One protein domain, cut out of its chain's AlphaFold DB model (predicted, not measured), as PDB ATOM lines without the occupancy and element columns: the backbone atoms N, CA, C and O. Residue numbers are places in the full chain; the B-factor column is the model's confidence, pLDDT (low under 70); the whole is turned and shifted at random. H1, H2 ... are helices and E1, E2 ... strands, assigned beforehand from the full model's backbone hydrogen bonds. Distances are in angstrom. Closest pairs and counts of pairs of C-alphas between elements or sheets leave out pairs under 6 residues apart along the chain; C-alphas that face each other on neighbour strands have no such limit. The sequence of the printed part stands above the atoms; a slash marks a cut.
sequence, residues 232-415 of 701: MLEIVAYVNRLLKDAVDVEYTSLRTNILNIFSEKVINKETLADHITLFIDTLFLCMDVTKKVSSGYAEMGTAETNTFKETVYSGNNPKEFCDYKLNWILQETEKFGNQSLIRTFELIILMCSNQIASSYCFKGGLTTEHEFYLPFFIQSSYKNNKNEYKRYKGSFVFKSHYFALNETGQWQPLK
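What this domain is: This is residues 232 to 415 of the 701 residues of an uncharacterized protein of Mycoplasma arthritidis (strain 158L3-1) (UniProt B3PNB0). Three helices, H3, H5 and H6, make an up-and-down bundle, and a small three-stranded sheet, E1, E3 and E2, lies over one side of it, beside H3 and H6. H2 runs from the sheet to one end of H3, and H1 meets H2 with its residues 241 to 243 alone, at a steep tilt of 63 degrees; H4 lies at one far end of the domain and the little hairpin of E4 and E5 at the other. The printed part has 184 residues, with seven named helices and five named strands in the order H1 E1 H2 H3 H4 H5 H6 H7 E2 E3 E4 E5, and the class is mostly helix. Both sheets, E1 - E3 - E2 and E4 - E5, are antiparallel. The whole is compact, with a radius of gyration of the C-alphas of 16.8 A, and spans 47 by 44 by 31 A.

How they stand to each other: H1, residues 232 to 243, touches H2, residues 251 to 262, with its residues 241 to 243 alone; the closest C-alphas, those of Leu 242 and Asn 257, are 5.6 A apart, and the two run opposite ways at a steep tilt of 63 degrees. H2 touches H3, residues 269 to 294, at a steep tilt of 46 degrees, opposite ways; the closest C-alphas, those of Leu 259 and Ala 273, are 6.1 A apart, and H3 takes part with residues 269 to 280 alone. H4, residues 302 to 311, touches no helix but is near H3. H5, residues 318 to 334, touches H3 at a shallow tilt of 10 degrees, opposite ways, with Thr 290 and Pro 318 closest, their C-alphas 5.1 A apart. H6, residues 339 to 351, forms a helical hairpin with H5 at 21 degrees, where the C-alphas of Thr 333 and Ile 342 are closest at 6.2 A. H3, H5 and H6 are the bundle, up and down, each running against the one before it. H7, residues 370 to 373, only just touches H6, with 3 pairs of C-alphas within 8 A; the closest are those of Met 351 and His 370, 7.3 A apart. In the larger sheet, E3, residues 394 to 399, is the inner strand. It forms a hairpin with E2, residues 377 to 382, with N 379 and O 397 at 2.8 A and N 399 and O 377 at 2.8 A. On its other side is E1, residues 248 to 250, with N 249 and O 396 at 3.5 A. H2 is on this sheet at a height of 10.0 A, over E1, and stands up from it at 61 degrees. H3 with residues 280 to 288 and H6 with residues 347 to 351 only graze it. E4, residues 403 to 405, and E5, residues 411 to 413, form a hairpin, with N 412 and O 404 at 2.7 A. In H1 to H6 every O i to N i+4 pair is within hydrogen-bond range; H7 is too short for such a pair.

Where its parts are: H1 begins at C-alpha 232, (-37.930, 2.697, 18.691), and measures 16.3 A from first to last C-alpha. H3 is the longest helix, 37.4 A, ending at C-alpha 294, (-8.053, 13.131, 20.764). H2 measures 16.9 A, H4 14.3 A, H5 24.4 A and H6 18.4 A; E2 measures 16.0 A and E3 15.8 A. E5 ends at C-alpha 413, (-39.467, 3.465, 32.487).

The domain as a whole: The two C-alphas farthest apart, those of Ala 303 and Lys 415, are 50.1 A apart. The printed part has no cut. The long links are H6 to H7, residues 352 to 369, and E2 to E3, with 11 residues between them. The mean pLDDT of the printed part is 79.8; residues 243 to 252, 264 to 267, 381 to 394, 409 and 415 are under 70.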
ATOM      1  N   MET A 232     -38.385   2.846  17.304       82.12
ATOM      2  CA  MET A 232     -37.930   2.697  18.691       82.12
ATOM      3  C   MET A 232     -38.228   1.308  19.269       82.12
ATOM      4  O   MET A 232     -37.386   0.759  19.975       82.12
ATOM      5  N   LEU A 233     -39.389   0.727  18.949       77.38
ATOM      6  CA  LEU A 233     -39.757  -0.607  19.428       77.38
ATOM      7  C   LEU A 233     -38.837  -1.693  18.891       77.38
ATOM      8  O   LEU A 233     -38.450  -2.584  19.640       77.38
ATOM      9  N   GLU A 234     -38.472  -1.596  17.610       74.44
ATOM     10  CA  GLU A 234     -37.571  -2.556  16.979       74.44
ATOM     11  C   GLU A 234     -36.238  -2.559  17.721       74.44
ATOM     12  O   GLU A 234     -35.747  -3.614  18.115       74.44
ATOM     13  N   ILE A 235     -35.706  -1.369  18.011       77.56
ATOM     14  CA  ILE A 235     -34.453  -1.221  18.750       77.56
ATOM     15  C   ILE A 235     -34.599  -1.740  20.188       77.56
ATOM     16  O   ILE A 235     -33.711  -2.443  20.661       77.56
ATOM     17  N   VAL A 236     -35.703  -1.441  20.884       78.56
ATOM     18  CA  VAL A 236     -35.961  -1.939  22.249       78.56
ATOM     19  C   VAL A 236     -35.977  -3.464  22.283       78.56
ATOM     20  O   VAL A 236     -35.231  -4.060  23.059       78.56
ATOM     21  N   ALA A 237     -36.776  -4.101  21.429       73.31
ATOM     22  CA  ALA A 237     -36.878  -5.554  21.361       73.31
ATOM     23  C   ALA A 237     -35.537  -6.188  20.966       73.31
ATOM     24  O   ALA A 237     -35.122  -7.207  21.527       73.31
ATOM     25  N   TYR A 238     -34.820  -5.559  20.031       73.19
ATOM     26  CA  TYR A 238     -33.514  -6.019  19.585       73.19
ATOM     27  C   TYR A 238     -32.467  -5.971  20.702       73.19
ATOM     28  O   TYR A 238     -31.782  -6.962  20.965       73.19
ATOM     29  N   VAL A 239     -32.370  -4.838  21.400       74.88
ATOM     30  CA  VAL A 239     -31.458  -4.670  22.534       74.88
ATOM     31  C   VAL A 239     -31.849  -5.606  23.672       74.88
ATOM     32  O   VAL A 239     -30.973  -6.261  24.227       74.88
ATOM     33  N   ASN A 240     -33.137  -5.778  23.973       74.12
ATOM     34  CA  ASN A 240     -33.568  -6.693  25.028       74.12
ATOM     35  C   ASN A 240     -33.098  -8.141  24.770       74.12
ATOM     36  O   ASN A 240     -32.587  -8.809  25.672       74.12
ATOM     37  N   ARG A 241     -33.144  -8.603  23.510       72.00
ATOM     38  CA  ARG A 241     -32.575  -9.907  23.114       72.00
ATOM     39  C   ARG A 241     -31.063  -9.999  23.324       72.00
ATOM     40  O   ARG A 241     -30.569 -11.080  23.647       72.00
ATOM     41  N   LEU A 242     -30.332  -8.901  23.125       73.12
ATOM     42  CA  LEU A 242     -28.894  -8.835  23.400       73.12
ATOM     43  C   LEU A 242     -28.590  -8.852  24.903       73.12
ATOM     44  O   LEU A 242     -27.542  -9.369  25.288       73.12
ATOM     45  N   LEU A 243     -29.482  -8.310  25.736       66.69
ATOM     46  CA  LEU A 243     -29.282  -8.187  27.180       66.69
ATOM     47  C   LEU A 243     -29.668  -9.451  27.960       66.69
ATOM     48  O   LEU A 243     -28.988  -9.754  28.934       66.69
ATOM     49  N   LYS A 244     -30.700 -10.209  27.543       63.47
ATOM     50  CA  LYS A 244     -31.241 -11.373  28.294       63.47
ATOM     51  C   LYS A 244     -31.348 -11.098  29.809       63.47
ATOM     52  O   LYS A 244     -30.853 -11.879  30.617       63.47
ATOM     53  N   ASP A 245     -31.926  -9.954  30.171       53.16
ATOM     54  CA  ASP A 245     -32.113  -9.500  31.560       53.16
ATOM     55  C   ASP A 245     -30.821  -9.156  32.346       53.16
ATOM     56  O   ASP A 245     -30.878  -8.927  33.553       53.16
ATOM     57  N   ALA A 246     -29.652  -9.068  31.695       53.84
ATOM     58  CA  ALA A 246     -28.394  -8.672  32.336       53.84
ATOM     59  C   ALA A 246     -28.037  -7.193  32.089       53.84
ATOM     60  O   ALA A 246     -28.024  -6.706  30.958       53.84
ATOM     61  N   VAL A 247     -27.707  -6.494  33.179       53.50
ATOM     62  CA  VAL A 247     -27.356  -5.059  33.239       53.50
ATOM     63  C   VAL A 247     -25.913  -4.801  32.819       53.50
ATOM     64  O   VAL A 247     -25.629  -3.903  32.025       53.50
ATOM     65  N   ASP A 248     -25.014  -5.623  33.351       53.59
ATOM     66  CA  ASP A 248     -23.604  -5.631  33.007       53.59
ATOM     67  C   ASP A 248     -23.350  -6.833  32.120       53.59
ATOM     68  O   ASP A 248     -23.307  -7.987  32.556       53.59
ATOM     69  N   VAL A 249     -23.182  -6.547  30.837       59.09
ATOM     70  CA  VAL A 249     -22.826  -7.573  29.881       59.09
ATOM     71  C   VAL A 249     -21.310  -7.533  29.755       59.09
ATOM     72  O   VAL A 249     -20.733  -6.757  28.988       59.09
ATOM     73  N   GLU A 250     -20.639  -8.370  30.551       64.50
ATOM     74  CA  GLU A 250     -19.224  -8.648  30.326       64.50
ATOM     75  C   GLU A 250     -19.005  -9.050  28.862       64.50
ATOM     76  O   GLU A 250     -19.879  -9.649  28.229       64.50
ATOM     77  N   TYR A 251     -17.816  -8.758  28.331       69.12
ATOM     78  CA  TYR A 251     -17.385  -9.141  26.981       69.12
ATOM     79  C   TYR A 251     -17.878 -10.542  26.563       69.12
ATOM     80  O   TYR A 251     -18.454 -10.728  25.487       69.12
ATOM     81  N   THR A 252     -17.698 -11.523  27.451       68.19
ATOM     82  CA  THR A 252     -18.052 -12.925  27.218       68.19
ATOM     83  C   THR A 252     -19.559 -13.115  27.062       68.19
ATOM     84  O   THR A 252     -19.991 -13.892  26.210       68.19
ATOM     85  N   SER A 253     -20.360 -12.385  27.835       72.94
ATOM     86  CA  SER A 253     -21.820 -12.436  27.794       72.94
ATOM     87  C   SER A 253     -22.367 -11.808  26.513       72.94
ATOM     88  O   SER A 253     -23.222 -12.415  25.873       72.94
ATOM     89  N   LEU A 254     -21.821 -10.670  26.056       77.62
ATOM     90  CA  LEU A 254     -22.293 -10.007  24.829       77.62
ATOM     91  C   LEU A 254     -21.983 -10.878  23.616       77.62
ATOM     92  O   LEU A 254     -22.860 -11.161  22.802       77.62
ATOM     93  N   ARG A 255     -20.742 -11.374  23.546       82.06
ATOM     94  CA  ARG A 255     -20.307 -12.331  22.528       82.06
ATOM     95  C   ARG A 255     -21.212 -13.559  22.502       82.06
ATOM     96  O   ARG A 255     -21.644 -13.975  21.432       82.06
ATOM     97  N   THR A 256     -21.502 -14.134  23.668       80.25
ATOM     98  CA  THR A 256     -22.353 -15.327  23.791       80.25
ATOM     99  C   THR A 256     -23.791 -15.035  23.372       80.25
ATOM    100  O   THR A 256     -24.397 -15.854  22.690       80.25
ATOM    101  N   ASN A 257     -24.337 -13.867  23.708       79.81
ATOM    102  CA  ASN A 257     -25.693 -13.484  23.327       79.81
ATOM    103  C   ASN A 257     -25.817 -13.266  21.814       79.81
ATOM    104  O   ASN A 257     -26.711 -13.854  21.205       79.81
ATOM    105  N   ILE A 258     -24.887 -12.534  21.190       82.88
ATOM    106  CA  ILE A 258     -24.843 -12.377  19.724       82.88
ATOM    107  C   ILE A 258     -24.682 -13.748  19.055       82.88
ATOM    108  O   ILE A 258     -25.426 -14.082  18.133       82.88
ATOM    109  N   LEU A 259     -23.759 -14.581  19.548       83.06
ATOM    110  CA  LEU A 259     -23.546 -15.920  19.004       83.06
ATOM    111  C   LEU A 259     -24.817 -16.768  19.110       83.06
ATOM    112  O   LEU A 259     -25.215 -17.380  18.128       83.06
ATOM    113  N   ASN A 260     -25.497 -16.774  20.255       79.44
ATOM    114  CA  ASN A 260     -26.739 -17.522  20.437       79.44
ATOM    115  C   ASN A 260     -27.835 -17.061  19.465       79.44
ATOM    116  O   ASN A 260     -28.517 -17.905  18.895       79.44
ATOM    117  N   ILE A 261     -27.964 -15.751  19.226       77.06
ATOM    118  CA  ILE A 261     -28.960 -15.183  18.302       77.06
ATOM    119  C   ILE A 261     -28.733 -15.642  16.854       77.06
ATOM    120  O   ILE A 261     -29.701 -15.881  16.129       77.06
ATOM    121  N   PHE A 262     -27.474 -15.751  16.422       78.75
ATOM    122  CA  PHE A 262     -27.136 -15.975  15.013       78.75
ATOM    123  C   PHE A 262     -26.602 -17.377  14.693       78.75
ATOM    124  O   PHE A 262     -26.575 -17.760  13.524       78.75
ATOM    125  N   SER A 263     -26.225 -18.172  15.696       70.31
ATOM    126  CA  SER A 263     -25.601 -19.490  15.501       70.31
ATOM    127  C   SER A 263     -26.507 -20.522  14.833       70.31
ATOM    128  O   SER A 263     -26.000 -21.459  14.225       70.31
ATOM    129  N   GLU A 264     -27.828 -20.369  14.925       62.47
ATOM    130  CA  GLU A 264     -28.793 -21.254  14.260       62.47
ATOM    131  C   GLU A 264     -28.886 -20.997  12.750       62.47
ATOM    132  O   GLU A 264     -29.301 -21.873  11.998       62.47
ATOM    133  N   LYS A 265     -28.464 -19.807  12.301       61.50
ATOM    134  CA  LYS A 265     -28.591 -19.335  10.913       61.50
ATOM    135  C   LYS A 265     -27.297 -19.454  10.104       61.50
ATOM    136  O   LYS A 265     -27.270 -19.066   8.941       61.50
ATOM    137  N   VAL A 266     -26.210 -19.938  10.708       60.19
ATOM    138  CA  VAL A 266     -24.880 -19.979  10.080       60.19
ATOM    139  C   VAL A 266     -24.302 -21.390  10.152       60.19
ATOM    140  O   VAL A 266     -24.289 -22.022  11.205       60.19
ATOM    141  N   ILE A 267     -23.788 -21.869   9.015       55.56
ATOM    142  CA  ILE A 267     -23.290 -23.244   8.823       55.56
ATOM    143  C   ILE A 267     -22.057 -23.539   9.699       55.56
ATOM    144  O   ILE A 267     -21.873 -24.674  10.133       55.56
ATOM    145  N   ASN A 268     -21.228 -22.528   9.999       73.69
ATOM    146  CA  ASN A 268     -20.035 -22.666  10.837       73.69
ATOM    147  C   ASN A 268     -20.079 -21.732  12.062       73.69
ATOM    148  O   ASN A 268     -19.782 -20.538  11.971       73.69
ATOM    149  N   LYS A 269     -20.434 -22.298  13.222       76.56
ATOM    150  CA  LYS A 269     -20.537 -21.570  14.497       76.56
ATOM    151  C   LYS A 269     -19.194 -21.048  15.007       76.56
ATOM    152  O   LYS A 269     -19.170 -20.002  15.643       76.56
ATOM    153  N   GLU A 270     -18.100 -21.758  14.739       81.00
ATOM    154  CA  GLU A 270     -16.759 -21.381  15.202       81.00
ATOM    155  C   GLU A 270     -16.275 -20.127  14.470       81.00
ATOM    156  O   GLU A 270     -15.944 -19.131  15.108       81.00
ATOM    157  N   THR A 271     -16.402 -20.106  13.138       84.12
ATOM    158  CA  THR A 271     -16.079 -18.925  12.320       84.12
ATOM    159  C   THR A 271     -16.907 -17.700  12.709       84.12
ATOM    160  O   THR A 271     -16.376 -16.594  12.781       84.12
ATOM    161  N   LEU A 272     -18.201 -17.875  13.002       85.25
ATOM    162  CA  LEU A 272     -19.048 -16.780  13.483       85.25
ATOM    163  C   LEU A 272     -18.588 -16.267  14.857       85.25
ATOM    164  O   LEU A 272     -18.556 -15.062  15.090       85.25
ATOM    165  N   ALA A 273     -18.234 -17.168  15.771       85.88
ATOM    166  CA  ALA A 273     -17.798 -16.802  17.112       85.88
ATOM    167  C   ALA A 273     -16.467 -16.026  17.099       85.88
ATOM    168  O   ALA A 273     -16.305 -15.068  17.864       85.88
ATOM    169  N   ASP A 274     -15.541 -16.398  16.216       88.12
ATOM    170  CA  ASP A 274     -14.287 -15.673  15.989       88.12
ATOM    171  C   ASP A 274     -14.533 -14.307  15.348       88.12
ATOM    172  O   ASP A 274     -13.946 -13.308  15.763       88.12
ATOM    173  N   HIS A 275     -15.470 -14.225  14.404       90.44
ATOM    174  CA  HIS A 275     -15.841 -12.961  13.771       90.44
ATOM    175  C   HIS A 275     -16.493 -11.973  14.748       90.44
ATOM    176  O   HIS A 275     -16.134 -10.798  14.780       90.44
ATOM    177  N   ILE A 276     -17.395 -12.440  15.618       90.12
ATOM    178  CA  ILE A 276     -17.987 -11.611  16.685       90.12
ATOM    179  C   ILE A 276     -16.904 -11.117  17.656       90.12
ATOM    180  O   ILE A 276     -16.933  -9.967  18.089       90.12
ATOM    181  N   THR A 277     -15.935 -11.976  17.985       88.50
ATOM    182  CA  THR A 277     -14.781 -11.616  18.827       88.50
ATOM    183  C   THR A 277     -13.982 -10.486  18.184       88.50
ATOM    184  O   THR A 277     -13.745  -9.461  18.817       88.50
ATOM    185  N   LEU A 278     -13.641 -10.654  16.907       90.62
ATOM    186  CA  LEU A 278     -12.906  -9.676  16.117       90.62
ATOM    187  C   LEU A 278     -13.650  -8.336  16.012       90.62
ATOM    188  O   LEU A 278     -13.024  -7.280  16.106       90.62
ATOM    189  N   PHE A 279     -14.975  -8.360  15.861       92.44
ATOM    190  CA  PHE A 279     -15.803  -7.156  15.868       92.44
ATOM    191  C   PHE A 279     -15.732  -6.405  17.200       92.44
ATOM    192  O   PHE A 279     -15.454  -5.207  17.216       92.44
ATOM    193  N   ILE A 280     -15.916  -7.104  18.323       88.88
ATOM    194  CA  ILE A 280     -15.851  -6.481  19.652       88.88
ATOM    195  C   ILE A 280     -14.448  -5.917  19.926       88.88
ATOM    196  O   ILE A 280     -14.318  -4.791  20.409       88.88
ATOM    197  N   ASP A 281     -13.395  -6.655  19.568       87.31
ATOM    198  CA  ASP A 281     -12.013  -6.186  19.704       87.31
ATOM    199  C   ASP A 281     -11.758  -4.941  18.837       87.31
ATOM    200  O   ASP A 281     -11.081  -4.006  19.269       87.31
ATOM    201  N   THR A 282     -12.354  -4.889  17.640       91.69
ATOM    202  CA  THR A 282     -12.289  -3.723  16.748       91.69
ATOM    203  C   THR A 282     -12.975  -2.504  17.365       91.69
ATOM    204  O   THR A 282     -12.428  -1.403  17.274       91.69
ATOM    205  N   LEU A 283     -14.120  -2.670  18.036       91.31
ATOM    206  CA  LEU A 283     -14.780  -1.574  18.755       91.31
ATOM    207  C   LEU A 283     -13.890  -1.011  19.865       91.31
ATOM    208  O   LEU A 283     -13.670   0.199  19.910       91.31
ATOM    209  N   PHE A 284     -13.330  -1.873  20.721       88.56
ATOM    210  CA  PHE A 284     -12.431  -1.428  21.790       88.56
ATOM    211  C   PHE A 284     -11.183  -0.731  21.246       88.56
ATOM    212  O   PHE A 284     -10.773   0.296  21.786       88.56
ATOM    213  N   LEU A 285     -10.615  -1.237  20.149       89.44
ATOM    214  CA  LEU A 285      -9.496  -0.599  19.460       89.44
ATOM    215  C   LEU A 285      -9.863   0.805  18.954       89.44
ATOM    216  O   LEU A 285      -9.099   1.747  19.155       89.44
ATOM    217  N   CYS A 286     -11.039   0.971  18.344       92.69
ATOM    218  CA  CYS A 286     -11.516   2.277  17.877       92.69
ATOM    219  C   CYS A 286     -11.726   3.265  19.037       92.69
ATOM    220  O   CYS A 286     -11.340   4.431  18.928       92.69
ATOM    221  N   MET A 287     -12.279   2.806  20.164       90.88
ATOM    222  CA  MET A 287     -12.439   3.617  21.378       90.88
ATOM    223  C   MET A 287     -11.083   4.049  21.961       90.88
ATOM    224  O   MET A 287     -10.904   5.212  22.325       90.88
ATOM    225  N   ASP A 288     -10.109   3.135  22.019       87.94
ATOM    226  CA  ASP A 288      -8.757   3.396  22.532       87.94
ATOM    227  C   ASP A 288      -7.995   4.400  21.652       87.94
ATOM    228  O   ASP A 288      -7.439   5.378  22.161       87.94
ATOM    229  N   VAL A 289      -8.030   4.217  20.326       91.38
ATOM    230  CA  VAL A 289      -7.433   5.161  19.365       91.38
ATOM    231  C   VAL A 289      -8.097   6.530  19.471       91.38
ATOM    232  O   VAL A 289      -7.398   7.537  19.572       91.38
ATOM    233  N   THR A 290      -9.431   6.578  19.528       93.12
ATOM    234  CA  THR A 290     -10.175   7.831  19.708       93.12
ATOM    235  C   THR A 290      -9.730   8.548  20.983       93.12
ATOM    236  O   THR A 290      -9.325   9.709  20.925       93.12
ATOM    237  N   LYS A 291      -9.696   7.854  22.128       89.88
ATOM    238  CA  LYS A 291      -9.273   8.437  23.409       89.88
ATOM    239  C   LYS A 291      -7.839   8.979  23.356       89.88
ATOM    240  O   LYS A 291      -7.592  10.118  23.759       89.88
ATOM    241  N   LYS A 292      -6.881   8.173  22.889       89.75
ATOM    242  CA  LYS A 292      -5.448   8.516  22.907       89.75
ATOM    243  C   LYS A 292      -5.109   9.646  21.945       89.75
ATOM    244  O   LYS A 292      -4.419  10.585  22.333       89.75
ATOM    245  N   VAL A 293      -5.624   9.591  20.718       91.44
ATOM    246  CA  VAL A 293      -5.325  10.605  19.699       91.44
ATOM    247  C   VAL A 293      -6.029  11.924  20.031       91.44
ATOM    248  O   VAL A 293      -5.381  12.968  20.012       91.44
ATOM    249  N   SER A 294      -7.312  11.903  20.422       90.12
ATOM    250  CA  SER A 294      -8.053  13.131  20.764       90.12
ATOM    251  C   SER A 294      -7.555  13.821  22.037       90.12
ATOM    252  O   SER A 294      -7.697  15.033  22.160       90.12
ATOM    253  N   SER A 295      -6.957  13.082  22.977       88.44
ATOM    254  CA  SER A 295      -6.316  13.664  24.169       88.44
ATOM    255  C   SER A 295      -4.889  14.159  23.920       88.44
ATOM    256  O   SER A 295      -4.237  14.620  24.855       88.44
ATOM    257  N   GLY A 296      -4.367  14.036  22.694       87.25
ATOM    258  CA  GLY A 296      -2.973  14.362  22.398       87.25
ATOM    259  C   GLY A 296      -1.981  13.498  23.183       87.25
ATOM    260  O   GLY A 296      -0.891  13.966  23.497       87.25
ATOM    261  N   TYR A 297      -2.354  12.253  23.504       88.44
ATOM    262  CA  TYR A 297      -1.548  11.295  24.268       88.44
ATOM    263  C   TYR A 297      -1.253  11.715  25.722       88.44
ATOM    264  O   TYR A 297      -0.288  11.237  26.312       88.44
ATOM    265  N   ALA A 298      -2.092  12.563  26.333       84.44
ATOM    266  CA  ALA A 298      -1.858  13.130  27.669       84.44
ATOM    267  C   ALA A 298      -1.643  12.093  28.796       84.44
ATOM    268  O   ALA A 298      -0.999  12.397  29.798       84.44
ATOM    269  N   GLU A 299      -2.170  10.874  28.646       79.06
ATOM    270  CA  GLU A 299      -2.031   9.782  29.624       79.06
ATOM    271  C   GLU A 299      -0.833   8.844  29.349       79.06
ATOM    272  O   GLU A 299      -0.678   7.850  30.058       79.06
ATOM    273  N   MET A 300      -0.007   9.113  28.327       84.19
ATOM    274  CA  MET A 300       1.059   8.211  27.862       84.19
ATOM    275  C   MET A 300       2.455   8.828  27.983       84.19
ATOM    276  O   MET A 300       2.666  10.008  27.708       84.19
ATOM    277  N   GLY A 301       3.444   8.002  28.331       84.44
ATOM    278  CA  GLY A 301       4.853   8.395  28.243       84.44
ATOM    279  C   GLY A 301       5.342   8.500  26.791       84.44
ATOM    280  O   GLY A 301       4.732   7.960  25.865       84.44
ATOM    281  N   THR A 302       6.492   9.142  26.561       85.31
ATOM    282  CA  THR A 302       7.078   9.278  25.208       85.31
ATOM    283  C   THR A 302       7.368   7.924  24.551       85.31
ATOM    284  O   THR A 302       7.054   7.732  23.380       85.31
ATOM    285  N   ALA A 303       7.918   6.965  25.305       85.44
ATOM    286  CA  ALA A 303       8.195   5.619  24.800       85.44
ATOM    287  C   ALA A 303       6.906   4.876  24.410       85.44
ATOM    288  O   ALA A 303       6.821   4.324  23.318       85.44
ATOM    289  N   GLU A 304       5.877   4.936  25.260       83.19
ATOM    290  CA  GLU A 304       4.567   4.329  24.990       83.19
ATOM    291  C   GLU A 304       3.893   4.955  23.762       83.19
ATOM    292  O   GLU A 304       3.278   4.252  22.961       83.19
ATOM    293  N   THR A 305       4.033   6.274  23.594       85.38
ATOM    294  CA  THR A 305       3.504   7.003  22.435       85.38
ATOM    295  C   THR A 305       4.171   6.543  21.142       85.38
ATOM    296  O   THR A 305       3.478   6.290  20.157       85.38
ATOM    297  N   ASN A 306       5.499   6.382  21.141       86.75
ATOM    298  CA  ASN A 306       6.228   5.879  19.974       86.75
ATOM    299  C   ASN A 306       5.801   4.449  19.633       86.75
ATOM    300  O   ASN A 306       5.437   4.185  18.491       86.75
ATOM    301  N   THR A 307       5.723   3.557  20.628       87.38
ATOM    302  CA  THR A 307       5.246   2.183  20.416       87.38
ATOM    303  C   THR A 307       3.831   2.157  19.844       87.38
ATOM    304  O   THR A 307       3.566   1.413  18.904       87.38
ATOM    305  N   PHE A 308       2.912   2.976  20.354       87.69
ATOM    306  CA  PHE A 308       1.555   3.054  19.813       87.69
ATOM    307  C   PHE A 308       1.530   3.554  18.364       87.69
ATOM    308  O   PHE A 308       0.830   2.978  17.534       87.69
ATOM    309  N   LYS A 309       2.318   4.584  18.036       87.56
ATOM    310  CA  LYS A 309       2.404   5.104  16.665       87.56
ATOM    311  C   LYS A 309       3.001   4.096  15.688       87.56
ATOM    312  O   LYS A 309       2.563   4.040  14.544       87.56
ATOM    313  N   GLU A 310       3.961   3.293  16.135       87.56
ATOM    314  CA  GLU A 310       4.590   2.243  15.328       87.56
ATOM    315  C   GLU A 310       3.687   1.017  15.136       87.56
ATOM    316  O   GLU A 310       3.703   0.405  14.071       87.56
ATOM    317  N   THR A 311       2.904   0.647  16.153       84.06
ATOM    318  CA  THR A 311       2.183  -0.640  16.181       84.06
ATOM    319  C   THR A 311       0.681  -0.540  15.923       84.06
ATOM    320  O   THR A 311       0.080  -1.526  15.501       84.06
ATOM    321  N   VAL A 312       0.065   0.620  16.169       86.81
ATOM    322  CA  VAL A 312      -1.393   0.801  16.103       86.81
ATOM    323  C   VAL A 312      -1.785   1.846  15.064       86.81
ATOM    324  O   VAL A 312      -2.462   1.512  14.092       86.81
ATOM    325  N   TYR A 313      -1.396   3.108  15.265       90.31
ATOM    326  CA  TYR A 313      -1.783   4.207  14.378       90.31
ATOM    327  C   TYR A 313      -0.844   5.410  14.518       90.31
ATOM    328  O   TYR A 313      -0.725   5.994  15.594       90.31
ATOM    329  N   SER A 314      -0.202   5.799  13.415       87.81
ATOM    330  CA  SER A 314       0.753   6.915  13.354       87.81
ATOM    331  C   SER A 314       0.129   8.261  12.974       87.81
ATOM    332  O   SER A 314       0.808   9.288  13.059       87.81
ATOM    333  N   GLY A 315      -1.136   8.274  12.543       88.06
ATOM    334  CA  GLY A 315      -1.825   9.494  12.138       88.06
ATOM    335  C   GLY A 315      -2.344  10.322  13.316       88.06
ATOM    336  O   GLY A 315      -2.274   9.929  14.481       88.06
ATOM    337  N   ASN A 316      -2.877  11.500  12.994       87.00
ATOM    338  CA  ASN A 316      -3.356  12.473  13.983       87.00
ATOM    339  C   ASN A 316      -4.886  12.609  14.002       87.00
ATOM    340  O   ASN A 316      -5.417  13.378  14.799       87.00
ATOM    341  N   ASN A 317      -5.597  11.885  13.133       91.88
ATOM    342  CA  ASN A 317      -7.045  11.959  13.005       91.88
ATOM    343  C   ASN A 317      -7.674  10.595  13.339       91.88
ATOM    344  O   ASN A 317      -7.676   9.700  12.493       91.88
ATOM    345  N   PRO A 318      -8.243  10.405  14.542       94.00
ATOM    346  CA  PRO A 318      -8.788   9.105  14.932       94.00
ATOM    347  C   PRO A 318      -9.925   8.642  14.012       94.00
ATOM    348  O   PRO A 318     -10.131   7.438  13.864       94.00
ATOM    349  N   LYS A 319     -10.620   9.582  13.353       93.88
ATOM    350  CA  LYS A 319     -11.725   9.289  12.443       93.88
ATOM    351  C   LYS A 319     -11.299   8.432  11.254       93.88
ATOM    352  O   LYS A 319     -11.988   7.475  10.923       93.88
ATOM    353  N   GLU A 320     -10.154   8.729  10.646       93.81
ATOM    354  CA  GLU A 320      -9.636   7.969   9.498       93.81
ATOM    355  C   GLU A 320      -9.363   6.510   9.864       93.81
ATOM    356  O   GLU A 320      -9.729   5.594   9.126       93.81
ATOM    357  N   PHE A 321      -8.753   6.293  11.031       95.56
ATOM    358  CA  PHE A 321      -8.487   4.952  11.535       95.56
ATOM    359  C   PHE A 321      -9.785   4.184  11.801       95.56
ATOM    360  O   PHE A 321      -9.929   3.040  11.361       95.56
ATOM    361  N   CYS A 322     -10.727   4.807  12.516       95.50
ATOM    362  CA  CYS A 322     -11.978   4.157  12.888       95.50
ATOM    363  C   CYS A 322     -12.832   3.848  11.656       95.50
ATOM    364  O   CYS A 322     -13.322   2.732  11.539       95.50
ATOM    365  N   ASP A 323     -12.950   4.776  10.701       94.12
ATOM    366  CA  ASP A 323     -13.698   4.549   9.458       94.12
ATOM    367  C   ASP A 323     -13.128   3.374   8.663       94.12
ATOM    368  O   ASP A 323     -13.880   2.510   8.219       94.12
ATOM    369  N   TYR A 324     -11.800   3.296   8.535       94.88
ATOM    370  CA  TYR A 324     -11.145   2.180   7.857       94.88
ATOM    371  C   TYR A 324     -11.436   0.839   8.545       94.88
ATOM    372  O   TYR A 324     -11.812  -0.133   7.885       94.88
ATOM    373  N   LYS A 325     -11.281   0.777   9.875       95.00
ATOM    374  CA  LYS A 325     -11.476  -0.458  10.646       95.00
ATOM    375  C   LYS A 325     -12.933  -0.909  10.692       95.00
ATOM    376  O   LYS A 325     -13.190  -2.102  10.539       95.00
ATOM    377  N   LEU A 326     -13.866   0.025  10.872       94.50
ATOM    378  CA  LEU A 326     -15.297  -0.265  10.899       94.50
ATOM    379  C   LEU A 326     -15.810  -0.671   9.515       94.50
ATOM    380  O   LEU A 326     -16.510  -1.672   9.406       94.50
ATOM    381  N   ASN A 327     -15.391   0.013   8.445       93.69
ATOM    382  CA  ASN A 327     -15.729  -0.409   7.088       93.69
ATOM    383  C   ASN A 327     -15.222  -1.829   6.796       93.69
ATOM    384  O   ASN A 327     -15.966  -2.663   6.290       93.69
ATOM    385  N   TRP A 328     -13.968  -2.123   7.156       95.06
ATOM    386  CA  TRP A 328     -13.389  -3.449   6.949       95.06
ATOM    387  C   TRP A 328     -14.186  -4.546   7.663       95.06
ATOM    388  O   TRP A 328     -14.567  -5.528   7.030       95.06
ATOM    389  N   ILE A 329     -14.485  -4.384   8.957       94.56
ATOM    390  CA  ILE A 329     -15.205  -5.431   9.694       94.56
ATOM    391  C   ILE A 329     -16.646  -5.602   9.195       94.56
ATOM    392  O   ILE A 329     -17.143  -6.728   9.159       94.56
ATOM    393  N   LEU A 330     -17.312  -4.526   8.760       91.38
ATOM    394  CA  LEU A 330     -18.653  -4.602   8.174       91.38
ATOM    395  C   LEU A 330     -18.633  -5.339   6.823       91.38
ATOM    396  O   LEU A 330     -19.430  -6.255   6.636       91.38
ATOM    397  N   GLN A 331     -17.660  -5.062   5.948       91.06
ATOM    398  CA  GLN A 331     -17.467  -5.800   4.688       91.06
ATOM    399  C   GLN A 331     -17.141  -7.285   4.914       91.06
ATOM    400  O   GLN A 331     -17.615  -8.154   4.185       91.06
ATOM    401  N   GLU A 332     -16.353  -7.620   5.939       90.00
ATOM    402  CA  GLU A 332     -16.138  -9.022   6.320       90.00
ATOM    403  C   GLU A 332     -17.430  -9.669   6.845       90.00
ATOM    404  O   GLU A 332     -17.695 -10.840   6.574       90.00
ATOM    405  N   THR A 333     -18.276  -8.902   7.539       87.38
ATOM    406  CA  THR A 333     -19.588  -9.365   8.020       87.38
ATOM    407  C   THR A 333     -20.550  -9.652   6.862       87.38
ATOM    408  O   THR A 333     -21.282 -10.641   6.909       87.38
ATOM    409  N   GLU A 334     -20.515  -8.859   5.787       84.06
ATOM    410  CA  GLU A 334     -21.320  -9.079   4.573       84.06
ATOM    411  C   GLU A 334     -21.098 -10.455   3.941       84.06
ATOM    412  O   GLU A 334     -22.039 -11.056   3.418       84.06
ATOM    413  N   LYS A 335     -19.887 -11.013   4.058       82.94
ATOM    414  CA  LYS A 335     -19.554 -12.345   3.524       82.94
ATOM    415  C   LYS A 335     -20.351 -13.476   4.172       82.94
ATOM    416  O   LYS A 335     -20.481 -14.541   3.573       82.94
ATOM    417  N   PHE A 336     -20.913 -13.257   5.363       77.81
ATOM    418  CA  PHE A 336     -21.812 -14.214   6.013       77.81
ATOM    419  C   PHE A 336     -23.222 -14.219   5.402       77.81
ATOM    420  O   PHE A 336     -24.020 -15.089   5.748       77.81
ATOM    421  N   GLY A 337     -23.561 -13.262   4.528       71.12
ATOM    422  CA  GLY A 337     -24.873 -13.171   3.878       71.12
ATOM    423  C   GLY A 337     -26.033 -12.889   4.840       71.12
ATOM    424  O   GLY A 337     -27.190 -13.108   4.490       71.12
ATOM    425  N   ASN A 338     -25.742 -12.426   6.061       71.94
ATOM    426  CA  ASN A 338     -26.728 -12.215   7.116       71.94
ATOM    427  C   ASN A 338     -26.906 -10.718   7.407       71.94
ATOM    428  O   ASN A 338     -26.199 -10.139   8.230       71.94
ATOM    429  N   GLN A 339     -27.892 -10.105   6.752       72.75
ATOM    430  CA  GLN A 339     -28.205  -8.680   6.910       72.75
ATOM    431  C   GLN A 339     -28.579  -8.293   8.347       72.75
ATOM    432  O   GLN A 339     -28.230  -7.209   8.810       72.75
ATOM    433  N   SER A 340     -29.238  -9.182   9.094       73.75
ATOM    434  CA  SER A 340     -29.569  -8.920  10.497       73.75
ATOM    435  C   SER A 340     -28.316  -8.797  11.368       73.75
ATOM    436  O   SER A 340     -28.295  -7.956  12.259       73.75
ATOM    437  N   LEU A 341     -27.270  -9.589  11.096       79.94
ATOM    438  CA  LEU A 341     -25.999  -9.501  11.821       79.94
ATOM    439  C   LEU A 341     -25.322  -8.144  11.586       79.94
ATOM    440  O   LEU A 341     -24.937  -7.493  12.559       79.94
ATOM    441  N   ILE A 342     -25.255  -7.703  10.324       82.12
ATOM    442  CA  ILE A 342     -24.695  -6.398   9.929       82.12
ATOM    443  C   ILE A 342     -25.422  -5.267  10.656       82.12
ATOM    444  O   ILE A 342     -24.780  -4.493  11.360       82.12
ATOM    445  N   ARG A 343     -26.761  -5.238  10.591       77.38
ATOM    446  CA  ARG A 343     -27.577  -4.220  11.277       77.38
ATOM    447  C   ARG A 343     -27.324  -4.179  12.779       77.38
ATOM    448  O   ARG A 343     -27.333  -3.108  13.379       77.38
ATOM    449  N   THR A 344     -27.061  -5.324  13.411       81.38
ATOM    450  CA  THR A 344     -26.670  -5.319  14.826       81.38
ATOM    451  C   THR A 344     -25.296  -4.758  15.088       81.38
ATOM    452  O   THR A 344     -25.125  -4.055  16.081       81.38
ATOM    453  N   PHE A 345     -24.324  -5.030  14.227       87.69
ATOM    454  CA  PHE A 345     -23.010  -4.418  14.364       87.69
ATOM    455  C   PHE A 345     -23.105  -2.901  14.177       87.69
ATOM    456  O   PHE A 345     -22.580  -2.161  15.004       87.69
ATOM    457  N   GLU A 346     -23.863  -2.438  13.184       85.81
ATOM    458  CA  GLU A 346     -24.157  -1.018  12.966       85.81
ATOM    459  C   GLU A 346     -24.855  -0.371  14.169       85.81
ATOM    460  O   GLU A 346     -24.431   0.691  14.624       85.81
ATOM    461  N   LEU A 347     -25.873  -1.019  14.745       84.38
ATOM    462  CA  LEU A 347     -26.553  -0.521  15.942       84.38
ATOM    463  C   LEU A 347     -25.597  -0.423  17.139       84.38
ATOM    464  O   LEU A 347     -25.595   0.588  17.833       84.38
ATOM    465  N   ILE A 348     -24.759  -1.438  17.373       88.62
ATOM    466  CA  ILE A 348     -23.775  -1.417  18.466       88.62
ATOM    467  C   ILE A 348     -22.751  -0.290  18.250       88.62
ATOM    468  O   ILE A 348     -22.417   0.410  19.207       88.62
ATOM    469  N   ILE A 349     -22.287  -0.072  17.011       90.75
ATOM    470  CA  ILE A 349     -21.421   1.068  16.663       90.75
ATOM    471  C   ILE A 349     -22.135   2.384  17.004       90.75
ATOM    472  O   ILE A 349     -21.566   3.231  17.695       90.75
ATOM    473  N   LEU A 350     -23.397   2.536  16.594       87.69
ATOM    474  CA  LEU A 350     -24.195   3.735  16.849       87.69
ATOM    475  C   LEU A 350     -24.401   3.988  18.354       87.69
ATOM    476  O   LEU A 350     -24.282   5.129  18.804       87.69
ATOM    477  N   MET A 351     -24.625   2.941  19.151       88.31
ATOM    478  CA  MET A 351     -24.729   3.016  20.616       88.31
ATOM    479  C   MET A 351     -23.427   3.455  21.303       88.31
ATOM    480  O   MET A 351     -23.462   3.825  22.474       88.31
ATOM    481  N   CYS A 352     -22.293   3.412  20.598       91.00
ATOM    482  CA  CYS A 352     -20.975   3.824  21.084       91.00
ATOM    483  C   CYS A 352     -20.559   5.221  20.582       91.00
ATOM    484  O   CYS A 352     -19.387   5.596  20.692       91.00
ATOM    485  N   SER A 353     -21.485   6.013  20.026       90.62
ATOM    486  CA  SER A 353     -21.157   7.282  19.353       90.62
ATOM    487  C   SER A 353     -20.546   8.348  20.271       90.62
ATOM    488  O   SER A 353     -19.961   9.304  19.776       90.62
ATOM    489  N   ASN A 354     -20.628   8.224  21.598       90.44
ATOM    490  CA  ASN A 354     -19.915   9.120  22.524       90.44
ATOM    491  C   ASN A 354     -18.428   8.753  22.712       90.44
ATOM    492  O   ASN A 354     -17.682   9.561  23.265       90.44
ATOM    493  N   GLN A 355     -17.996   7.568  22.268       92.19
ATOM    494  CA  GLN A 355     -16.670   6.992  22.538       92.19
ATOM    495  C   GLN A 355     -15.816   6.762  21.286       92.19
ATOM    496  O   GLN A 355     -14.597   6.653  21.403       92.19
ATOM    497  N   ILE A 356     -16.430   6.687  20.105       92.56
ATOM    498  CA  ILE A 356     -15.746   6.451  18.827       92.56
ATOM    499  C   ILE A 356     -15.904   7.691  17.947       92.56
ATOM    500  O   ILE A 356     -16.998   8.239  17.860       92.56
ATOM    501  N   ALA A 357     -14.828   8.131  17.291       92.56
ATOM    502  CA  ALA A 357     -14.882   9.136  16.230       92.56
ATOM    503  C   ALA A 357     -14.971   8.425  14.872       92.56
ATOM    504  O   ALA A 357     -13.988   7.836  14.442       92.56
ATOM    505  N   SER A 358     -16.124   8.436  14.200       91.56
ATOM    506  CA  SER A 358     -16.320   7.742  12.917       91.56
ATOM    507  C   SER A 358     -17.549   8.248  12.160       91.56
ATOM    508  O   SER A 358     -18.554   8.597  12.772       91.56
ATOM    509  N   SER A 359     -17.512   8.207  10.824       88.12
ATOM    510  CA  SER A 359     -18.688   8.370   9.956       88.12
ATOM    511  C   SER A 359     -19.800   7.348  10.224       88.12
ATOM    512  O   SER A 359     -20.944   7.620   9.890       88.12
ATOM    513  N   TYR A 360     -19.503   6.189  10.815       87.12
ATOM    514  CA  TYR A 360     -20.521   5.196  11.181       87.12
ATOM    515  C   TYR A 360     -21.229   5.521  12.509       87.12
ATOM    516  O   TYR A 360     -22.183   4.844  12.884       87.12
ATOM    517  N   CYS A 361     -20.758   6.537  13.238       87.81
ATOM    518  CA  CYS A 361     -21.356   7.022  14.482       87.81
ATOM    519  C   CYS A 361     -22.252   8.240  14.228       87.81
ATOM    520  O   CYS A 361     -22.068   8.971  13.257       87.81
ATOM    521  N   PHE A 362     -23.175   8.506  15.153       83.50
ATOM    522  CA  PHE A 362     -24.078   9.657  15.106       83.50
ATOM    523  C   PHE A 362     -23.293  10.977  15.083       83.50
ATOM    524  O   PHE A 362     -22.449  11.208  15.953       83.50
ATOM    525  N   LYS A 363     -23.580  11.856  14.113       81.25
ATOM    526  CA  LYS A 363     -22.869  13.128  13.866       81.25
ATOM    527  C   LYS A 363     -21.334  13.016  13.861       81.25
ATOM    528  O   LYS A 363     -20.640  13.923  14.314       81.25
ATOM    529  N   GLY A 364     -20.793  11.908  13.359       83.56
ATOM    530  CA  GLY A 364     -19.357  11.658  13.259       83.56
ATOM    531  C   GLY A 364     -18.727  11.147  14.556       83.56
ATOM    532  O   GLY A 364     -17.509  10.957  14.613       83.56
ATOM    533  N   GLY A 365     -19.535  10.911  15.593       88.38
ATOM    534  CA  GLY A 365     -19.086  10.436  16.892       88.38
ATOM    535  C   GLY A 365     -18.643  11.540  17.856       88.38
ATOM    536  O   GLY A 365     -18.858  12.728  17.624       88.38
ATOM    537  N   LEU A 366     -18.062  11.141  18.990       89.12
ATOM    538  CA  LEU A 366     -17.703  12.012  20.122       89.12
ATOM    539  C   LEU A 366     -18.854  12.886  20.661       89.12
ATOM    540  O   LEU A 366     -18.634  13.938  21.270       89.12
ATOM    541  N   THR A 367     -20.095  12.427  20.490       84.88
ATOM    542  CA  THR A 367     -21.301  13.152  20.900       84.88
ATOM    543  C   THR A 367     -22.221  12.310  21.774       84.88
ATOM    544  O   THR A 367     -22.439  11.125  21.542       84.88
ATOM    545  N   THR A 368     -22.804  12.953  22.779       85.62
ATOM    546  CA  THR A 368     -23.837  12.395  23.665       85.62
ATOM    547  C   THR A 368     -25.248  12.602  23.114       85.62
ATOM    548  O   THR A 368     -26.215  12.182  23.734       85.62
ATOM    549  N   GLU A 369     -25.403  13.247  21.953       82.25
ATOM    550  CA  GLU A 369     -26.723  13.509  21.363       82.25
ATOM    551  C   GLU A 369     -27.441  12.216  20.934       82.25
ATOM    552  O   GLU A 369     -28.657  12.117  21.066       82.25
ATOM    553  N   HIS A 370     -26.699  11.195  20.497       83.19
ATOM    554  CA  HIS A 370     -27.254   9.892  20.102       83.19
ATOM    555  C   HIS A 370     -28.034   9.196  21.231       83.19
ATOM    556  O   HIS A 370     -28.978   8.457  20.965       83.19
ATOM    557  N   GLU A 371     -27.672   9.469  22.488       85.56
ATOM    558  CA  GLU A 371     -28.291   8.879  23.677       85.56
ATOM    559  C   GLU A 371     -29.781   9.255  23.793       85.56
ATOM    560  O   GLU A 371     -30.543   8.553  24.451       85.56
ATOM    561  N   PHE A 372     -30.212  10.345  23.145       80.62
ATOM    562  CA  PHE A 372     -31.614  10.780  23.102       80.62
ATOM    563  C   PHE A 372     -32.405  10.133  21.963       80.62
ATOM    564  O   PHE A 372     -33.624  10.023  22.051       80.62
ATOM    565  N   TYR A 373     -31.731   9.699  20.900       79.88
ATOM    566  CA  TYR A 373     -32.361   9.090  19.726       79.88
ATOM    567  C   TYR A 373     -32.422   7.564  19.807       79.88
ATOM    568  O   TYR A 373     -33.056   6.926  18.971       79.88
ATOM    569  N   LEU A 374     -31.778   6.972  20.815       82.94
ATOM    570  CA  LEU A 374     -31.787   5.538  21.055       82.94
ATOM    571  C   LEU A 374     -32.432   5.210  22.406       82.94
ATOM    572  O   LEU A 374     -32.196   5.911  23.391       82.94
ATOM    573  N   PRO A 375     -33.206   4.112  22.497       82.19
ATOM    574  CA  PRO A 375     -33.745   3.640  23.769       82.19
ATOM    575  C   PRO A 375     -32.643   3.201  24.736       82.19
ATOM    576  O   PRO A 375     -32.822   3.315  25.944       82.19
ATOM    577  N   PHE A 376     -31.508   2.728  24.216       85.00
ATOM    578  CA  PHE A 376     -30.344   2.304  24.984       85.00
ATOM    579  C   PHE A 376     -29.063   2.786  24.300       85.00
ATOM    580  O   PHE A 376     -29.012   2.909  23.077       85.00
ATOM    581  N   PHE A 377     -28.011   3.005  25.075       87.81
ATOM    582  CA  PHE A 377     -26.674   3.343  24.594       87.81
ATOM    583  C   PHE A 377     -25.616   2.634  25.439       87.81
ATOM    584  O   PHE A 377     -25.902   2.125  26.526       87.81
ATOM    585  N   ILE A 378     -24.390   2.572  24.929       86.75
ATOM    586  CA  ILE A 378     -23.292   1.856  25.569       86.75
ATOM    587  C   ILE A 378     -22.365   2.863  26.237       86.75
ATOM    588  O   ILE A 378     -21.837   3.780  25.613       86.75
ATOM    589  N   GLN A 379     -22.117   2.645  27.523       82.81
ATOM    590  CA  GLN A 379     -20.981   3.221  28.214       82.81
ATOM    591  C   GLN A 379     -19.970   2.106  28.470       82.81
ATOM    592  O   GLN A 379     -20.093   1.339  29.424       82.81
ATOM    593  N   SER A 380     -18.955   1.994  27.616       70.81
ATOM    594  CA  SER A 380     -17.851   1.078  27.896       70.81
ATOM    595  C   SER A 380     -16.996   1.579  29.067       70.81
ATOM    596  O   SER A 380     -16.778   2.787  29.232       70.81
ATOM    597  N   SER A 381     -16.508   0.641  29.881       60.78
ATOM    598  CA  SER A 381     -15.430   0.888  30.836       60.78
ATOM    599  C   SER A 381     -14.187   0.119  30.396       60.78
ATOM    600  O   SER A 381     -14.217  -1.094  30.167       60.78
ATOM    601  N   TYR A 382     -13.089   0.851  30.233       59.88
ATOM    602  CA  TYR A 382     -11.822   0.297  29.791       59.88
ATOM    603  C   TYR A 382     -10.908   0.070  30.995       59.88
ATOM    604  O   TYR A 382     -10.525   1.026  31.673       59.88
ATOM    605  N   LYS A 383     -10.525  -1.184  31.265       52.72
ATOM    606  CA  LYS A 383      -9.426  -1.481  32.193       52.72
ATOM    607  C   LYS A 383      -8.179  -1.777  31.376       52.72
ATOM    608  O   LYS A 383      -7.997  -2.874  30.859       52.72
ATOM    609  N   ASN A 384      -7.306  -0.777  31.284       44.91
ATOM    610  CA  ASN A 384      -5.997  -0.928  30.668       44.91
ATOM    611  C   ASN A 384      -5.142  -1.834  31.567       44.91
ATOM    612  O   ASN A 384      -4.512  -1.366  32.516       44.91
ATOM    613  N   ASN A 385      -5.145  -3.144  31.325       43.44
ATOM    614  CA  ASN A 385      -4.164  -4.014  31.958       43.44
ATOM    615  C   ASN A 385      -2.824  -3.749  31.273       43.44
ATOM    616  O   ASN A 385      -2.586  -4.210  30.161       43.44
ATOM    617  N   LYS A 386      -1.957  -2.996  31.959       42.69
ATOM    618  CA  LYS A 386      -0.649  -2.505  31.486       42.69
ATOM    619  C   LYS A 386       0.321  -3.577  30.951       42.69
ATOM    620  O   LYS A 386       1.374  -3.209  30.452       42.69
ATOM    621  N   ASN A 387      -0.010  -4.870  31.025       36.91
ATOM    622  CA  ASN A 387       0.948  -5.955  30.807       36.91
ATOM    623  C   ASN A 387       0.641  -6.921  29.650       36.91
ATOM    624  O   ASN A 387       1.471  -7.788  29.398       36.91
ATOM    625  N   GLU A 388      -0.466  -6.804  28.908       38.84
ATOM    626  CA  GLU A 388      -0.722  -7.723  27.783       38.84
ATOM    627  C   GLU A 388      -1.384  -7.023  26.589       38.84
ATOM    628  O   GLU A 388      -2.600  -6.887  26.520       38.84
ATOM    629  N   TYR A 389      -0.581  -6.678  25.580       43.75
ATOM    630  CA  TYR A 389      -1.002  -6.196  24.251       43.75
ATOM    631  C   TYR A 389      -1.834  -7.211  23.434       43.75
ATOM    632  O   TYR A 389      -1.942  -7.081  22.218       43.75
ATOM    633  N   LYS A 390      -2.373  -8.269  24.052       43.88
ATOM    634  CA  LYS A 390      -2.930  -9.410  23.315       43.88
ATOM    635  C   LYS A 390      -4.450  -9.503  23.296       43.88
ATOM    636  O   LYS A 390      -4.937 -10.108  22.349       43.88
ATOM    637  N   ARG A 391      -5.199  -8.912  24.240       52.94
ATOM    638  CA  ARG A 391      -6.677  -8.809  24.178       52.94
ATOM    639  C   ARG A 391      -7.190  -7.633  25.008       52.94
ATOM    640  O   ARG A 391      -6.820  -7.500  26.174       52.94
ATOM    641  N   TYR A 392      -8.079  -6.823  24.437       54.56
ATOM    642  CA  TYR A 392      -8.785  -5.779  25.175       54.56
ATOM    643  C   TYR A 392      -9.746  -6.425  26.187       54.56
ATOM    644  O   TYR A 392     -10.638  -7.180  25.814       54.56
ATOM    645  N   LYS A 393      -9.556  -6.160  27.488       60.06
ATOM    646  CA  LYS A 393     -10.505  -6.558  28.544       60.06
ATOM    647  C   LYS A 393     -11.306  -5.331  28.973       60.06
ATOM    648  O   LYS A 393     -10.798  -4.471  29.691       60.06
ATOM    649  N   GLY A 394     -12.555  -5.259  28.529       65.12
ATOM    650  CA  GLY A 394     -13.503  -4.212  28.902       65.12
ATOM    651  C   GLY A 394     -14.882  -4.786  29.204       65.12
ATOM    652  O   GLY A 394     -15.170  -5.944  28.896       65.12
ATOM    653  N   SER A 395     -15.731  -3.965  29.817       71.56
ATOM    654  CA  SER A 395     -17.156  -4.255  29.978       71.56
ATOM    655  C   SER A 395     -17.983  -3.234  29.204       71.56
ATOM    656  O   SER A 395     -17.622  -2.052  29.139       71.56
ATOM    657  N   PHE A 396     -19.090  -3.693  28.622       77.62
ATOM    658  CA  PHE A 396     -20.116  -2.816  28.081       77.62
ATOM    659  C   PHE A 396     -21.212  -2.661  29.128       77.62
ATOM    660  O   PHE A 396     -21.848  -3.642  29.515       77.62
ATOM    661  N   VAL A 397     -21.418  -1.430  29.587       78.56
ATOM    662  CA  VAL A 397     -22.528  -1.093  30.477       78.56
ATOM    663  C   VAL A 397     -23.605  -0.442  29.629       78.56
ATOM    664  O   VAL A 397     -23.380   0.620  29.044       78.56
ATOM    665  N   PHE A 398     -24.768  -1.077  29.545       80.69
ATOM    666  CA  PHE A 398     -25.904  -0.507  28.833       80.69
ATOM    667  C   PHE A 398     -26.608   0.511  29.723       80.69
ATOM    668  O   PHE A 398     -26.847   0.283  30.908       80.69
ATOM    669  N   LYS A 399     -26.929   1.664  29.144       84.25
ATOM    670  CA  LYS A 399     -27.612   2.767  29.816       84.25
ATOM    671  C   LYS A 399     -28.777   3.256  28.977       84.25
ATOM    672  O   LYS A 399     -28.849   2.989  27.782       84.25
ATOM    673  N   SER A 400     -29.689   3.975  29.614       84.88
ATOM    674  CA  SER A 400     -30.836   4.580  28.953       84.88
ATOM    675  C   SER A 400     -31.219   5.890  29.636       84.88
ATOM    676  O   SER A 400     -31.100   6.029  30.853       84.88
ATOM    677  N   HIS A 401     -31.688   6.853  28.840       83.50
ATOM    678  CA  HIS A 401     -32.339   8.078  29.329       83.50
ATOM    679  C   HIS A 401     -33.851   7.910  29.514       83.50
ATOM    680  O   HIS A 401     -34.520   8.827  30.000       83.50
ATOM    681  N   TYR A 402     -34.377   6.749  29.130       82.88
ATOM    682  CA  TYR A 402     -35.794   6.409  29.095       82.88
ATOM    683  C   TYR A 402     -36.158   5.321  30.099       82.88
ATOM    684  O   TYR A 402     -37.254   5.342  30.650       82.88
ATOM    685  N   PHE A 403     -35.225   4.412  30.366       82.31
ATOM    686  CA  PHE A 403     -35.397   3.279  31.260       82.31
ATOM    687  C   PHE A 403     -34.314   3.296  32.345       82.31
ATOM    688  O   PHE A 403     -33.167   3.668  32.106       82.31
ATOM    689  N   ALA A 404     -34.675   2.883  33.550       82.44
ATOM    690  CA  ALA A 404     -33.774   2.627  34.661       82.44
ATOM    691  C   ALA A 404     -34.007   1.215  35.179       82.44
ATOM    692  O   ALA A 404     -35.027   0.605  34.893       82.44
ATOM    693  N   LEU A 405     -33.074   0.693  35.956       75.88
ATOM    694  CA  LEU A 405     -33.230  -0.621  36.563       75.88
ATOM    695  C   LEU A 405     -33.903  -0.482  37.921       75.88
ATOM    696  O   LEU A 405     -33.623   0.459  38.667       75.88
ATOM    697  N   ASN A 406     -34.820  -1.391  38.222       75.00
ATOM    698  CA  ASN A 406     -35.360  -1.544  39.564       75.00
ATOM    699  C   ASN A 406     -34.398  -2.367  40.445       75.00
ATOM    700  O   ASN A 406     -33.367  -2.865  39.991       75.00
ATOM    701  N   GLU A 407     -34.745  -2.524  41.722       76.00
ATOM    702  CA  GLU A 407     -33.939  -3.273  42.698       76.00
ATOM    703  C   GLU A 407     -33.779  -4.761  42.340       76.00
ATOM    704  O   GLU A 407     -32.816  -5.397  42.762       76.00
ATOM    705  N   THR A 408     -34.685  -5.313  41.526       70.25
ATOM    706  CA  THR A 408     -34.636  -6.702  41.050       70.25
ATOM    707  C   THR A 408     -33.864  -6.859  39.736       70.25
ATOM    708  O   THR A 408     -33.847  -7.950  39.173       70.25
ATOM    709  N   GLY A 409     -33.236  -5.791  39.224       69.12
ATOM    710  CA  GLY A 409     -32.451  -5.818  37.987       69.12
ATOM    711  C   GLY A 409     -33.280  -5.825  36.699       69.12
ATOM    712  O   GLY A 409     -32.733  -6.070  35.629       69.12
ATOM    713  N   GLN A 410     -34.582  -5.541  36.773       72.19
ATOM    714  CA  GLN A 410     -35.450  -5.400  35.607       72.19
ATOM    715  C   GLN A 410     -35.519  -3.936  35.171       72.19
ATOM    716  O   GLN A 410     -35.578  -3.021  35.997       72.19
ATOM    717  N   TRP A 411     -35.524  -3.702  33.861       76.62
ATOM    718  CA  TRP A 411     -35.732  -2.368  33.306       76.62
ATOM    719  C   TRP A 411     -37.153  -1.883  33.607       76.62
ATOM    720  O   TRP A 411     -38.104  -2.645  33.497       76.62
ATOM    721  N   GLN A 412     -37.283  -0.606  33.957       74.94
ATOM    722  CA  GLN A 412     -38.519   0.137  34.186       74.94
ATOM    723  C   GLN A 412     -38.409   1.528  33.544       74.94
ATOM    724  O   GLN A 412     -37.322   2.107  33.552       74.94
ATOM    725  N   PRO A 413     -39.485   2.102  32.986       77.25
ATOM    726  CA  PRO A 413     -39.467   3.465  32.487       77.25
ATOM    727  C   PRO A 413     -39.095   4.437  33.606       77.25
ATOM    728  O   PRO A 413     -39.496   4.287  34.763       77.25
ATOM    729  N   LEU A 414     -38.317   5.454  33.259       77.69
ATOM    730  CA  LEU A 414     -38.047   6.563  34.159       77.69
ATOM    731  C   LEU A 414     -39.336   7.340  34.428       77.69
ATOM    732  O   LEU A 414     -40.214   7.442  33.570       77.69
ATOM    733  N   LYS A 415     -39.439   7.920  35.630       69.81
ATOM    734  CA  LYS A 415     -40.571   8.783  35.968       69.81
ATOM    735  C   LYS A 415     -40.631   9.952  34.991       69.81
ATOM    736  O   LYS A 415     -39.646  10.658  34.783       69.81
TER     737      LYS A 415